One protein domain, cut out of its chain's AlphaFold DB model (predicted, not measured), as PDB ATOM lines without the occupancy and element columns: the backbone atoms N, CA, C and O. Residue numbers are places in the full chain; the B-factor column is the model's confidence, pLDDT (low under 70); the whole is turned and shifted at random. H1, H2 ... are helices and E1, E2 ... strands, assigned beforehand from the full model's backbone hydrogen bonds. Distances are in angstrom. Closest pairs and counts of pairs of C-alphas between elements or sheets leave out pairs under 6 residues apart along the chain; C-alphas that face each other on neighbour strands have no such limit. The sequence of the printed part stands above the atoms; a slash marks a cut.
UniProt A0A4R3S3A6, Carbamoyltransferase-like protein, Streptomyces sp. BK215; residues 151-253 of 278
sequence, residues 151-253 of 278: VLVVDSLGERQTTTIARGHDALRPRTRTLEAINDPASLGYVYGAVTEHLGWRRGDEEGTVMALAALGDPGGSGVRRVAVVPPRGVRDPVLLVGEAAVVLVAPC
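What this domain is: This is residues 151 to 253 of the 278 residues of the protein "Carbamoyltransferase-like protein" of Streptomyces sp. BK215 (UniProt A0A4R3S3A6). Picture a twisted wall of five antiparallel strands with two helices beyond one end of it: H1 starts beside the ends of E1 and E2 and runs outward, and H2 is set about perpendicular to H1. From H2 a long loop, residues 215 to 238, returns to the edge strand E4; residues 212 to 231 stick out free, of which 212 to 214 belong to H2. The printed part has 103 residues, with two named helices and five named strands in the order E1 E2 E3 H1 H2 E4 E5, and the sheet order is E3 E2 E1 E5 E4. The class is mixed, helices and strands; the whole is only just loose, close to compact, with a radius of gyration of the C-alphas of 15.5 A and spans of 45 by 31 by 21 A.

How they stand to each other: Start at E1, residues 151 to 155, an inner strand. E2, residues 161 to 169, is its antiparallel neighbour at 161 degrees; look for N 153 and O 164, 2.9 A apart, within hydrogen-bond range. E3, residues 175 to 183, is an edge strand, antiparallel to E2 at 157 degrees, with N 165 and O 180 at 2.9 A; it bends by 66 degrees at residue 180. E1, E2 and E3 form a meander, each strand the antiparallel neighbour of the one before. H1, residues 188 to 198, is on the sheet but only grazes it with residues 188 to 190; the closest C-alphas of H1 and E1, Gly 189 and Asp 155, are 5.5 A apart. H2, residues 207 to 214, is not on the sheet; it touches H1, about perpendicular at 76 degrees, and their closest C-alphas, Thr 196 and Glu 207, are 6.0 A apart. In H1 and H2 every O i to N i+4 pair is within hydrogen-bond range. E4, residues 239 to 242, and E5, residues 246 to 252, form an antiparallel hairpin at 174 degrees, with N 241 and O 248 at 2.8 A. E5 is antiparallel to E1 at 169 degrees, with N 152 and O 249 at 2.8 A.

Where its parts are: Find C-alpha 151 at (447.819, 464.787, 397.229), where E1 begins. E2 is 21.2 A long from first to last C-alpha, E3 21.9 A and E5 19.9 A. H1 runs 15.2 A from C-alpha 188 at (453.018, 480.596, 397.584), and E5 ends at C-alpha 252, at (451.395, 457.144, 394.530).

The domain as a whole: The two C-alphas farthest apart, those of Leu 172 and Ser 222, are 49.6 A apart. The printed part has no cut, and its long link is the 24 residues from H2 to E4. Look for pLDDT under 70 at residues 220 to 246, 248, 250 and 252 to 253; the mean of the printed part is 77.9.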
ATOM      1  N   VAL A 151     448.404 463.670 397.974       94.12
ATOM      2  CA  VAL A 151     447.819 464.787 397.229       94.12
ATOM      3  C   VAL A 151     448.303 466.088 397.852       94.12
ATOM      4  O   VAL A 151     448.013 466.360 399.015       94.12
ATOM      5  N   LEU A 152     449.038 466.886 397.089       96.19
ATOM      6  CA  LEU A 152     449.492 468.217 397.468       96.19
ATOM      7  C   LEU A 152     448.669 469.241 396.692       96.19
ATOM      8  O   LEU A 152     448.710 469.244 395.470       96.19
ATOM      9  N   VAL A 153     447.963 470.118 397.395       95.44
ATOM     10  CA  VAL A 153     447.294 471.288 396.810       95.44
ATOM     11  C   VAL A 153     448.071 472.522 397.233       95.44
ATOM     12  O   VAL A 153     448.214 472.746 398.432       95.44
ATOM     13  N   VAL A 154     448.541 473.317 396.275       94.75
ATOM     14  CA  VAL A 154     449.144 474.639 396.478       94.75
ATOM     15  C   VAL A 154     448.243 475.664 395.800       94.75
ATOM     16  O   VAL A 154     448.077 475.631 394.588       94.75
ATOM     17  N   ASP A 155     447.661 476.559 396.581       92.06
ATOM     18  CA  ASP A 155     446.660 477.536 396.154       92.06
ATOM     19  C   ASP A 155     447.041 478.923 396.701       92.06
ATOM     20  O   ASP A 155     447.886 479.081 397.592       92.06
ATOM     21  N   SER A 156     446.416 479.960 396.164       90.19
ATOM     22  CA  SER A 156     446.405 481.283 396.762       90.19
ATOM     23  C   SER A 156     445.725 481.268 398.137       90.19
ATOM     24  O   SER A 156     446.368 481.660 399.116       90.19
ATOM     25  N   LEU A 157     444.462 480.829 398.225       90.06
ATOM     26  CA  LEU A 157     443.659 480.766 399.449       90.06
ATOM     27  C   LEU A 157     442.321 480.036 399.210       90.06
ATOM     28  O   LEU A 157     441.474 480.538 398.475       90.06
ATOM     29  N   GLY A 158     442.063 478.978 399.981       88.69
ATOM     30  CA  GLY A 158     440.726 478.405 400.157       88.69
ATOM     31  C   GLY A 158     439.900 479.116 401.238       88.69
ATOM     32  O   GLY A 158     439.678 480.329 401.217       88.69
ATOM     33  N   GLU A 159     439.406 478.373 402.231       87.69
ATOM     34  CA  GLU A 159     438.782 478.993 403.408       87.69
ATOM     35  C   GLU A 159     439.819 479.617 404.344       87.69
ATOM     36  O   GLU A 159     439.629 480.727 404.838       87.69
ATOM     37  N   ARG A 160     440.902 478.875 404.594       86.19
ATOM     38  CA  ARG A 160     442.042 479.283 405.435       86.19
ATOM     39  C   ARG A 160     443.367 478.784 404.886       86.19
ATOM     40  O   ARG A 160     444.405 479.410 405.074       86.19
ATOM     41  N   GLN A 161     443.320 477.595 404.300       90.94
ATOM     42  CA  GLN A 161     444.476 476.901 403.783       90.94
ATOM     43  C   GLN A 161     444.958 477.592 402.515       90.94
ATOM     44  O   GLN A 161     444.172 478.105 401.725       90.94
ATOM     45  N   THR A 162     446.267 477.592 402.355       93.12
ATOM     46  CA  THR A 162     446.991 478.037 401.161       93.12
ATOM     47  C   THR A 162     447.749 476.852 400.575       93.12
ATOM     48  O   THR A 162     448.045 476.784 399.389       93.12
ATOM     49  N   THR A 163     448.060 475.851 401.400       95.31
ATOM     50  CA  THR A 163     448.631 474.585 400.955       95.31
ATOM     51  C   THR A 163     448.117 473.454 401.832       95.31
ATOM     52  O   THR A 163     448.016 473.609 403.048       95.31
ATOM     53  N   THR A 164     447.799 472.305 401.243       96.00
ATOM     54  CA  THR A 164     447.451 471.090 401.990       96.00
ATOM     55  C   THR A 164     448.172 469.875 401.438       96.00
ATOM     56  O   THR A 164     448.300 469.725 400.228       96.00
ATOM     57  N   ILE A 165     448.596 468.982 402.333       96.12
ATOM     58  CA  ILE A 165     449.050 467.632 401.992       96.12
ATOM     59  C   ILE A 165     448.010 466.662 402.537       96.12
ATOM     60  O   ILE A 165     447.642 466.727 403.712       96.12
ATOM     61  N   ALA A 166     447.519 465.769 401.692       96.50
ATOM     62  CA  ALA A 166     446.490 464.801 402.026       96.50
ATOM     63  C   ALA A 166     446.856 463.396 401.549       96.50
ATOM     64  O   ALA A 166     447.650 463.222 400.630       96.50
ATOM     65  N   ARG A 167     446.229 462.393 402.166       96.50
ATOM     66  CA  ARG A 167     446.209 461.009 401.683       96.50
ATOM     67  C   ARG A 167     444.881 460.749 400.975       96.50
ATOM     68  O   ARG A 167     443.825 460.849 401.608       96.50
ATOM     69  N   GLY A 168     444.941 460.445 399.686       95.12
ATOM     70  CA  GLY A 168     443.859 459.875 398.891       95.12
ATOM     71  C   GLY A 168     443.848 458.353 399.021       95.12
ATOM     72  O   GLY A 168     444.911 457.737 399.071       95.12
ATOM     73  N   HIS A 169     442.668 457.751 399.132       95.00
ATOM     74  CA  HIS A 169     442.494 456.296 399.144       95.00
ATOM     75  C   HIS A 169     441.132 455.893 398.570       95.00
ATOM     76  O   HIS A 169     440.198 456.699 398.596       95.00
ATOM     77  N   ASP A 170     441.041 454.636 398.127       91.56
ATOM     78  CA  ASP A 170     439.861 454.005 397.516       91.56
ATOM     79  C   ASP A 170     439.503 454.631 396.158       91.56
ATOM     80  O   ASP A 170     438.751 455.599 396.078       91.56
ATOM     81  N   ALA A 171     440.047 454.075 395.069       84.88
ATOM     82  CA  ALA A 171     439.797 454.586 393.715       84.88
ATOM     83  C   ALA A 171     438.330 454.444 393.270       84.88
ATOM     84  O   ALA A 171     437.869 455.215 392.430       84.88
ATOM     85  N   LEU A 172     437.595 453.468 393.816       85.75
ATOM     86  CA  LEU A 172     436.195 453.219 393.458       85.75
ATOM     87  C   LEU A 172     435.246 454.150 394.212       85.75
ATOM     88  O   LEU A 172     434.185 454.507 393.700       85.75
ATOM     89  N   ARG A 173     435.617 454.554 395.430       87.69
ATOM     90  CA  ARG A 173     434.890 455.543 396.232       87.69
ATOM     91  C   ARG A 173     435.864 456.584 396.784       87.69
ATOM     92  O   ARG A 173     436.133 456.572 397.988       87.69
ATOM     93  N   PRO A 174     436.335 457.520 395.937       90.44
ATOM     94  CA  PRO A 174     437.399 458.452 396.281       90.44
ATOM     95  C   PRO A 174     437.207 459.152 397.627       90.44
ATOM     96  O   PRO A 174     436.176 459.779 397.905       90.44
ATOM     97  N   ARG A 175     438.222 459.048 398.489       92.69
ATOM     98  CA  ARG A 175     438.257 459.679 399.813       92.69
ATOM     99  C   ARG A 175     439.604 460.347 400.030       92.69
ATOM    100  O   ARG A 175     440.647 459.788 399.715       92.69
ATOM    101  N   THR A 176     439.587 461.525 400.645       95.06
ATOM    102  CA  THR A 176     440.805 462.262 400.998       95.06
ATOM    103  C   THR A 176     440.809 462.632 402.475       95.06
ATOM    104  O   THR A 176     439.770 462.959 403.060       95.06
ATOM    105  N   ARG A 177     441.993 462.573 403.091       95.56
ATOM    106  CA  ARG A 177     442.247 463.037 404.458       95.56
ATOM    107  C   ARG A 177     443.450 463.970 404.460       95.56
ATOM    108  O   ARG A 177     444.565 463.518 404.219       95.56
ATOM    109  N   THR A 178     443.231 465.243 404.776       95.44
ATOM    110  CA  THR A 178     444.317 466.205 405.010       95.44
ATOM    111  C   THR A 178     445.154 465.768 406.214       95.44
ATOM    112  O   THR A 178     444.605 465.469 407.275       95.44
ATOM    113  N   LEU A 179     446.470 465.719 406.025       95.81
ATOM    114  CA  LEU A 179     447.474 465.381 407.033       95.81
ATOM    115  C   LEU A 179     448.183 466.638 407.544       95.81
ATOM    116  O   LEU A 179     448.356 466.795 408.744       95.81
ATOM    117  N   GLU A 180     448.523 467.544 406.628       94.75
ATOM    118  CA  GLU A 180     449.250 468.786 406.898       94.75
ATOM    119  C   GLU A 180     448.570 469.947 406.165       94.75
ATOM    120  O   GLU A 180     447.991 469.767 405.085       94.75
ATOM    121  N   ALA A 181     448.656 471.148 406.734       93.31
ATOM    122  CA  ALA A 181     448.155 472.358 406.099       93.31
ATOM    123  C   ALA A 181     449.011 473.576 406.456       93.31
ATOM    124  O   ALA A 181     449.270 473.841 407.630       93.31
ATOM    125  N   ILE A 182     449.359 474.359 405.439       91.94
ATOM    126  CA  ILE A 182     449.820 475.736 405.603       91.94
ATOM    127  C   ILE A 182     448.593 476.624 405.450       91.94
ATOM    128  O   ILE A 182     447.774 476.436 404.546       91.94
ATOM    129  N   ASN A 183     448.449 477.565 406.377       88.50
ATOM    130  CA  ASN A 183     447.346 478.504 406.379       88.50
ATOM    131  C   ASN A 183     447.840 479.903 406.040       88.50
ATOM    132  O   ASN A 183     449.011 480.251 406.209       88.50
ATOM    133  N   ASP A 184     446.884 480.717 405.629       84.31
ATOM    134  CA  ASP A 184     447.004 482.156 405.595       84.31
ATOM    135  C   ASP A 184     447.683 482.705 406.870       84.31
ATOM    136  O   ASP A 184     447.346 482.261 407.976       84.31
ATOM    137  N   PRO A 185     448.642 483.648 406.759       82.94
ATOM    138  CA  PRO A 185     449.028 484.419 405.566       82.94
ATOM    139  C   PRO A 185     450.145 483.823 404.699       82.94
ATOM    140  O   PRO A 185     450.553 484.453 403.723       82.94
ATOM    141  N   ALA A 186     450.668 482.640 405.027       87.38
ATOM    142  CA  ALA A 186     451.775 482.047 404.282       87.38
ATOM    143  C   ALA A 186     451.257 481.361 403.009       87.38
ATOM    144  O   ALA A 186     450.776 480.235 403.066       87.38
ATOM    145  N   SER A 187     451.341 482.028 401.856       91.81
ATOM    146  CA  SER A 187     450.836 481.512 400.576       91.81
ATOM    147  C   SER A 187     451.860 481.670 399.459       91.81
ATOM    148  O   SER A 187     452.285 482.786 399.155       91.81
ATOM    149  N   LEU A 188     452.210 480.559 398.804       91.62
ATOM    150  CA  LEU A 188     453.018 480.596 397.584       91.62
ATOM    151  C   LEU A 188     452.259 481.269 396.435       91.62
ATOM    152  O   LEU A 188     452.870 482.024 395.686       91.62
ATOM    153  N   GLY A 189     450.936 481.090 396.347       90.38
ATOM    154  CA  GLY A 189     450.114 481.790 395.358       90.38
ATOM    155  C   GLY A 189     450.112 483.310 395.562       90.38
ATOM    156  O   GLY A 189     450.127 484.059 394.591       90.38
ATOM    157  N   TYR A 190     450.171 483.800 396.809       90.88
ATOM    158  CA  TYR A 190     450.321 485.241 397.064       90.88
ATOM    159  C   TYR A 190     451.684 485.774 396.648       90.88
ATOM    160  O   TYR A 190     451.748 486.859 396.074       90.88
ATOM    161  N   VAL A 191     452.754 485.030 396.931       91.56
ATOM    162  CA  VAL A 191     454.106 485.409 396.506       91.56
ATOM    163  C   VAL A 191     454.182 485.446 394.983       91.56
ATOM    164  O   VAL A 191     454.627 486.445 394.429       91.56
ATOM    165  N   TYR A 192     453.696 484.400 394.313       92.12
ATOM    166  CA  TYR A 192     453.729 484.311 392.857       92.12
ATOM    167  C   TYR A 192     452.912 485.432 392.206       92.12
ATOM    168  O   TYR A 192     453.439 486.161 391.376       92.12
ATOM    169  N   GLY A 193     451.683 485.669 392.679       90.69
ATOM    170  CA  GLY A 193     450.852 486.771 392.190       90.69
ATOM    171  C   GLY A 193     451.457 488.161 392.432       90.69
ATOM    172  O   GLY A 193     451.300 489.044 391.596       90.69
ATOM    173  N   ALA A 194     452.177 488.371 393.541       90.94
ATOM    174  CA  ALA A 194     452.880 489.632 393.795       90.94
ATOM    175  C   ALA A 194     454.083 489.830 392.856       90.94
ATOM    176  O   ALA A 194     454.346 490.952 392.433       90.94
ATOM    177  N   VAL A 195     454.798 488.754 392.509       91.62
ATOM    178  CA  VAL A 195     455.861 488.797 391.493       91.62
ATOM    179  C   VAL A 195     455.272 489.108 390.116       91.62
ATOM    180  O   VAL A 195     455.803 489.971 389.426       91.62
ATOM    181  N   THR A 196     454.156 488.474 389.745       91.12
ATOM    182  CA  THR A 196     453.431 488.761 388.495       91.12
ATOM    183  C   THR A 196     453.082 490.239 388.374       91.12
ATOM    184  O   THR A 196     453.426 490.872 387.378       91.12
ATOM    185  N   GLU A 197     452.487 490.810 389.422       92.75
ATOM    186  CA  GLU A 197     452.137 492.231 389.467       92.75
ATOM    187  C   GLU A 197     453.373 493.140 389.429       92.75
ATOM    188  O   GLU A 197     453.396 494.126 388.696       92.75
ATOM    189  N   HIS A 198     454.438 492.787 390.159       91.69
ATOM    190  CA  HIS A 198     455.684 493.557 390.172       91.69
ATOM    191  C   HIS A 198     456.349 493.645 388.794       91.69
ATOM    192  O   HIS A 198     456.936 494.672 388.458       91.69
ATOM    193  N   LEU A 199     456.248 492.585 387.995       90.62
ATOM    194  CA  LEU A 199     456.800 492.548 386.646       90.62
ATOM    195  C   LEU A 199     455.891 493.220 385.595       90.62
ATOM    196  O   LEU A 199     456.264 493.292 384.426       90.62
ATOM    197  N   GLY A 200     454.729 493.744 386.002       92.06
ATOM    198  CA  GLY A 200     453.812 494.495 385.140       92.06
ATOM    199  C   GLY A 200     452.655 493.684 384.552       92.06
ATOM    200  O   GLY A 200     451.942 494.203 383.694       92.06
ATOM    201  N   TRP A 201     452.444 492.445 385.006       93.75
ATOM    202  CA  TRP A 201     451.349 491.578 384.557       93.75
ATOM    203  C   TRP A 201     450.182 491.533 385.545       93.75
ATOM    204  O   TRP A 201     450.304 491.850 386.729       93.75
ATOM    205  N   ARG A 202     449.011 491.120 385.061       91.38
ATOM    206  CA  ARG A 202     447.796 490.997 385.863       91.38
ATOM    207  C   ARG A 202     447.846 489.749 386.739       91.38
ATOM    208  O   ARG A 202     447.856 488.623 386.253       91.38
ATOM    209  N   ARG A 203     447.794 489.964 388.053       87.81
ATOM    210  CA  ARG A 203     447.567 488.905 389.040       87.81
ATOM    211  C   ARG A 203     446.199 488.235 388.834       87.81
ATOM    212  O   ARG A 203     445.184 488.927 388.741       87.81
ATOM    213  N   GLY A 204     446.173 486.907 388.912       83.00
ATOM    214  CA  GLY A 204     445.002 486.046 388.751       83.00
ATOM    215  C   GLY A 204     444.584 485.843 387.294       83.00
ATOM    216  O   GLY A 204     443.403 485.630 387.052       83.00
ATOM    217  N   ASP A 205     445.516 486.001 386.355       87.00
ATOM    218  CA  ASP A 205     445.279 485.944 384.907       87.00
ATOM    219  C   ASP A 205     446.580 485.587 384.161       87.00
ATOM    220  O   ASP A 205     446.626 484.672 383.342       87.00
ATOM    221  N   GLU A 206     447.675 486.287 384.469       89.62
ATOM    222  CA  GLU A 206     448.914 486.246 383.681       89.62
ATOM    223  C   GLU A 206     450.085 485.560 384.410       89.62
ATOM    224  O   GLU A 206     451.234 485.628 383.975       89.62
ATOM    225  N   GLU A 207     449.808 484.818 385.485       90.75
ATOM    226  CA  GLU A 207     450.767 483.933 386.158       90.75
ATOM    227  C   GLU A 207     451.436 482.944 385.183       90.75
ATOM    228  O   GLU A 207     452.638 482.686 385.277       90.75
ATOM    229  N   GLY A 208     450.690 482.436 384.196       87.69
ATOM    230  CA  GLY A 208     451.236 481.570 383.147       87.69
ATOM    231  C   GLY A 208     452.300 482.258 382.281       87.69
ATOM    232  O   GLY A 208     453.265 481.614 381.867       87.69
ATOM    233  N   THR A 209     452.182 483.571 382.064       89.62
ATOM    234  CA  THR A 209     453.173 484.371 381.327       89.62
ATOM    235  C   THR A 209     454.485 484.451 382.098       89.62
ATOM    236  O   THR A 209     455.554 484.237 381.529       89.62
ATOM    237  N   VAL A 210     454.418 484.679 383.412       88.88
ATOM    238  CA  VAL A 210     455.606 484.696 384.281       88.88
ATOM    239  C   VAL A 210     456.284 483.329 384.306       88.88
ATOM    240  O   VAL A 210     457.512 483.249 384.245       88.88
ATOM    241  N   MET A 211     455.506 482.245 384.336       91.00
ATOM    242  CA  MET A 211     456.039 480.883 384.257       91.00
ATOM    243  C   MET A 211     456.769 480.647 382.930       91.00
ATOM    244  O   MET A 211     457.865 480.088 382.931       91.00
ATOM    245  N   ALA A 212     456.196 481.098 381.812       89.75
ATOM    246  CA  ALA A 212     456.830 480.991 380.501       89.75
ATOM    247  C   ALA A 212     458.139 481.796 380.429       89.75
ATOM    248  O   ALA A 212     459.143 481.296 379.928       89.75
ATOM    249  N   LEU A 213     458.163 483.007 380.993       87.62
ATOM    250  CA  LEU A 213     459.368 483.839 381.059       87.62
ATOM    251  C   LEU A 213     460.469 483.221 381.920       87.62
ATOM    252  O   LEU A 213     461.646 483.346 381.587       87.62
ATOM    253  N   ALA A 214     460.106 482.517 382.995       87.75
ATOM    254  CA  ALA A 214     461.075 481.846 383.856       87.75
ATOM    255  C   ALA A 214     461.915 480.796 383.104       87.75
ATOM    256  O   ALA A 214     463.055 480.552 383.493       87.75
ATOM    257  N   ALA A 215     461.406 480.225 382.003       87.88
ATOM    258  CA  ALA A 215     462.162 479.304 381.151       87.88
ATOM    259  C   ALA A 215     463.337 479.973 380.409       87.88
ATOM    260  O   ALA A 215     464.253 479.281 379.970       87.88
ATOM    261  N   LEU A 216     463.318 481.303 380.277       87.12
ATOM    262  CA  LEU A 216     464.395 482.100 379.678       87.12
ATOM    263  C   LEU A 216     465.374 482.656 380.725       87.12
ATOM    264  O   LEU A 216     466.377 483.267 380.363       87.12
ATOM    265  N   GLY A 217     465.071 482.500 382.016       82.88
ATOM    266  CA  GLY A 217     465.887 483.032 383.102       82.88
ATOM    267  C   GLY A 217     467.139 482.198 383.374       82.88
ATOM    268  O   GLY A 217     467.154 480.988 383.161       82.88
ATOM    269  N   ASP A 218     468.178 482.838 383.914       83.38
ATOM    270  CA  ASP A 218     469.342 482.145 384.471       83.38
ATOM    271  C   ASP A 218     469.119 481.854 385.972       83.38
ATOM    272  O   ASP A 218     469.202 482.772 386.798       83.38
ATOM    273  N   PRO A 219     468.858 480.593 386.371       71.94
ATOM    274  CA  PRO A 219     468.641 480.227 387.771       71.94
ATOM    275  C   PRO A 219     469.913 480.325 388.635       71.94
ATOM    276  O   PRO A 219     469.831 480.154 389.855       71.94
ATOM    277  N   GLY A 220     471.087 480.536 388.027       66.19
ATOM    278  CA  GLY A 220     472.364 480.783 388.700       66.19
ATOM    279  C   GLY A 220     472.662 482.261 388.972       66.19
ATOM    280  O   GLY A 220     473.609 482.555 389.705       66.19
ATOM    281  N   GLY A 221     471.860 483.182 388.427       59.69
ATOM    282  CA  GLY A 221     472.033 484.623 388.596       59.69
ATOM    283  C   GLY A 221     471.908 485.089 390.055       59.69
ATOM    284  O   GLY A 221     471.132 484.563 390.852       59.69
ATOM    285  N   SER A 222     472.660 486.128 390.419       49.19
ATOM    286  CA  SER A 222     472.886 486.593 391.799       49.19
ATOM    287  C   SER A 222     471.689 487.257 392.510       49.19
ATOM    288  O   SER A 222     471.858 487.774 393.614       49.19
ATOM    289  N   GLY A 223     470.493 487.279 391.912       55.62
ATOM    290  CA  GLY A 223     469.359 488.089 392.381       55.62
ATOM    291  C   GLY A 223     468.387 487.407 393.353       55.62
ATOM    292  O   GLY A 223     467.809 488.081 394.203       55.62
ATOM    293  N   VAL A 224     468.206 486.082 393.276       52.09
ATOM    294  CA  VAL A 224     467.250 485.343 394.126       52.09
ATOM    295  C   VAL A 224     467.895 484.052 394.622       52.09
ATOM    296  O   VAL A 224     468.188 483.142 393.850       52.09
ATOM    297  N   ARG A 225     468.127 483.950 395.937       44.09
ATOM    298  CA  ARG A 225     468.612 482.704 396.550       44.09
ATOM    299  C   ARG A 225     467.535 481.628 396.399       44.09
ATOM    300  O   ARG A 225     466.386 481.865 396.759       44.09
ATOM    301  N   ARG A 226     467.922 480.454 395.881       42.41
ATOM    302  CA  ARG A 226     467.056 479.278 395.677       42.41
ATOM    303  C   ARG A 226     466.079 479.085 396.839       42.41
ATOM    304  O   ARG A 226     466.501 478.818 397.963       42.41
ATOM    305  N   VAL A 227     464.781 479.129 396.549       42.78
ATOM    306  CA  VAL A 227     463.755 478.594 397.448       42.78
ATOM    307  C   VAL A 227     463.665 477.101 397.155       42.78
ATOM    308  O   VAL A 227     463.101 476.683 396.147       42.78
ATOM    309  N   ALA A 228     464.302 476.285 397.992       32.47
ATOM    310  CA  ALA A 228     464.251 474.838 397.844       32.47
ATOM    311  C   ALA A 228     462.892 474.319 398.334       32.47
ATOM    312  O   ALA A 228     462.654 474.215 399.536       32.47
ATOM    313  N   VAL A 229     462.009 473.957 397.404       34.25
ATOM    314  CA  VAL A 229     460.921 473.020 397.694       34.25
ATOM    315  C   VAL A 229     461.519 471.627 397.544       34.25
ATOM    316  O   VAL A 229     461.884 471.226 396.444       34.25
ATOM    317  N   VAL A 230     461.701 470.914 398.656       32.97
ATOM    318  CA  VAL A 230     462.217 469.539 398.643       32.97
ATOM    319  C   VAL A 230     461.036 468.606 398.368       32.97
ATOM    320  O   VAL A 230     460.214 468.419 399.269       32.97
ATOM    321  N   PRO A 231     460.895 468.018 397.163       36.84
ATOM    322  CA  PRO A 231     459.896 466.981 396.962       36.84
ATOM    323  C   PRO A 231     460.244 465.770 397.843       36.84
ATOM    324  O   PRO A 231     461.430 465.496 398.071       36.84
ATOM    325  N   PRO A 232     459.249 465.014 398.338       38.75
ATOM    326  CA  PRO A 232     459.527 463.760 399.020       38.75
ATOM    327  C   PRO A 232     460.347 462.849 398.096       38.75
ATOM    328  O   PRO A 232     459.985 462.604 396.942       38.75
ATOM    329  N   ARG A 233     461.494 462.370 398.592       36.25
ATOM    330  CA  ARG A 233     462.351 461.428 397.860       36.25
ATOM    331  C   ARG A 233     461.545 460.163 397.538       36.25
ATOM    332  O   ARG A 233     460.922 459.599 398.431       36.25
ATOM    333  N   GLY A 234     461.600 459.698 396.288       41.84
ATOM    334  CA  GLY A 234     461.025 458.408 395.874       41.84
ATOM    335  C   GLY A 234     459.729 458.459 395.055       41.84
ATOM    336  O   GLY A 234     459.180 457.401 394.763       41.84
ATOM    337  N   VAL A 235     459.250 459.640 394.650       45.59
ATOM    338  CA  VAL A 235     458.089 459.760 393.751       45.59
ATOM    339  C   VAL A 235     458.504 459.469 392.304       45.59
ATOM    340  O   VAL A 235     459.361 460.158 391.756       45.59
ATOM    341  N   ARG A 236     457.896 458.452 391.683       43.88
ATOM    342  CA  ARG A 236     457.954 458.208 390.232       43.88
ATOM    343  C   ARG A 236     456.591 458.541 389.625       43.88
ATOM    344  O   ARG A 236     455.577 458.238 390.243       43.88
ATOM    345  N   ASP A 237     456.608 459.177 388.456       50.41
ATOM    346  CA  ASP A 237     455.441 459.517 387.627       50.41
ATOM    347  C   ASP A 237     454.315 460.289 388.350       50.41
ATOM    348  O   ASP A 237     453.168 459.837 388.372       50.41
ATOM    349  N   PRO A 238     454.602 461.452 388.972       52.28
ATOM    350  CA  PRO A 238     453.546 462.256 389.568       52.28
ATOM    351  C   PRO A 238     452.603 462.822 388.497       52.28
ATOM    352  O   PRO A 238     453.043 463.261 387.433       52.28
ATOM    353  N   VAL A 239     451.309 462.884 388.813       65.12
ATOM    354  CA  VAL A 239     450.321 463.590 387.991       65.12
ATOM    355  C   VAL A 239     450.236 465.027 388.489       65.12
ATOM    356  O   VAL A 239     449.892 465.270 389.647       65.12
ATOM    357  N   LEU A 240     450.566 465.975 387.614       52.25
ATOM    358  CA  LEU A 240     450.407 467.404 387.862       52.25
ATOM    359  C   LEU A 240     449.120 467.887 387.190       52.25
ATOM    360  O   LEU A 240     448.995 467.828 385.969       52.25
ATOM    361  N   LEU A 241     448.181 468.383 387.988       54.56
ATOM    362  CA  LEU A 241     447.008 469.106 387.515       54.56
ATOM    363  C   LEU A 241     447.217 470.584 387.832       54.56
ATOM    364  O   LEU A 241     447.289 470.972 389.000       54.56
ATOM    365  N   VAL A 242     447.346 471.400 386.791       49.09
ATOM    366  CA  VAL A 242     447.465 472.855 386.918       49.09
ATOM    367  C   VAL A 242     446.115 473.464 386.562       49.09
ATOM    368  O   VAL A 242     445.665 473.324 385.427       49.09
ATOM    369  N   GLY A 243     445.463 474.096 387.535       50.69
ATOM    370  CA  GLY A 243     444.394 475.064 387.286       50.69
ATOM    371  C   GLY A 243     444.945 476.485 387.407       50.69
ATOM    372  O   GLY A 243     446.018 476.678 387.976       50.69
ATOM    373  N   GLU A 244     444.216 477.486 386.912       49.97
ATOM    374  CA  GLU A 244     444.661 478.890 386.976       49.97
ATOM    375  C   GLU A 244     444.867 479.395 388.418       49.97
ATOM    376  O   GLU A 244     445.747 480.217 388.662       49.97
ATOM    377  N   ALA A 245     444.123 478.858 389.394       53.66
ATOM    378  CA  ALA A 245     444.193 479.284 390.797       53.66
ATOM    379  C   ALA A 245     445.013 478.359 391.721       53.66
ATOM    380  O   ALA A 245     445.505 478.809 392.759       53.66
ATOM    381  N   ALA A 246     445.176 477.080 391.363       57.16
ATOM    382  CA  ALA A 246     445.831 476.089 392.213       57.16
ATOM    383  C   ALA A 246     446.634 475.058 391.413       57.16
ATOM    384  O   ALA A 246     446.198 474.539 390.384       57.16
ATOM    385  N   VAL A 247     447.788 474.694 391.962       70.19
ATOM    386  CA  VAL A 247     448.611 473.581 391.503       70.19
ATOM    387  C   VAL A 247     448.315 472.374 392.379       70.19
ATOM    388  O   VAL A 247     448.470 472.431 393.601       70.19
ATOM    389  N   VAL A 248     447.919 471.264 391.761       68.44
ATOM    390  CA  VAL A 248     447.683 470.006 392.465       68.44
ATOM    391  C   VAL A 248     448.631 468.934 391.956       68.44
ATOM    392  O   VAL A 248     448.647 468.601 390.774       68.44
ATOM    393  N   LEU A 249     449.419 468.373 392.865       71.62
ATOM    394  CA  LEU A 249     450.324 467.267 392.590       71.62
ATOM    395  C   LEU A 249     449.784 466.010 393.262       71.62
ATOM    396  O   LEU A 249     449.518 466.005 394.465       71.62
ATOM    397  N   VAL A 250     449.674 464.932 392.500       68.75
ATOM    398  CA  VAL A 250     449.313 463.617 393.022       68.75
ATOM    399  C   VAL A 250     450.488 462.673 392.818       68.75
ATOM    400  O   VAL A 250     451.072 462.630 391.734       68.75
ATOM    401  N   ALA A 251     450.825 461.894 393.843       71.69
ATOM    402  CA  ALA A 251     451.908 460.911 393.802       71.69
ATOM    403  C   ALA A 251     451.481 459.597 394.476       71.69
ATOM    404  O   ALA A 251     450.865 459.659 395.540       71.69
ATOM    405  N   PRO A 252     451.814 458.412 393.938       69.75
ATOM    406  CA  PRO A 252     451.395 457.144 394.530       69.75
ATOM    407  C   PRO A 252     452.040 456.936 395.908       69.75
ATOM    408  O   PRO A 252     453.209 457.274 396.130       69.75
ATOM    409  N   CYS A 253     451.288 456.364 396.851       68.81
ATOM    410  CA  CYS A 253     451.826 456.008 398.162       68.81
ATOM    411  C   CYS A 253     452.641 454.708 398.065       68.81
ATOM    412  O   CYS A 253     452.087 453.615 398.034       68.81
TER     413      CYS A 253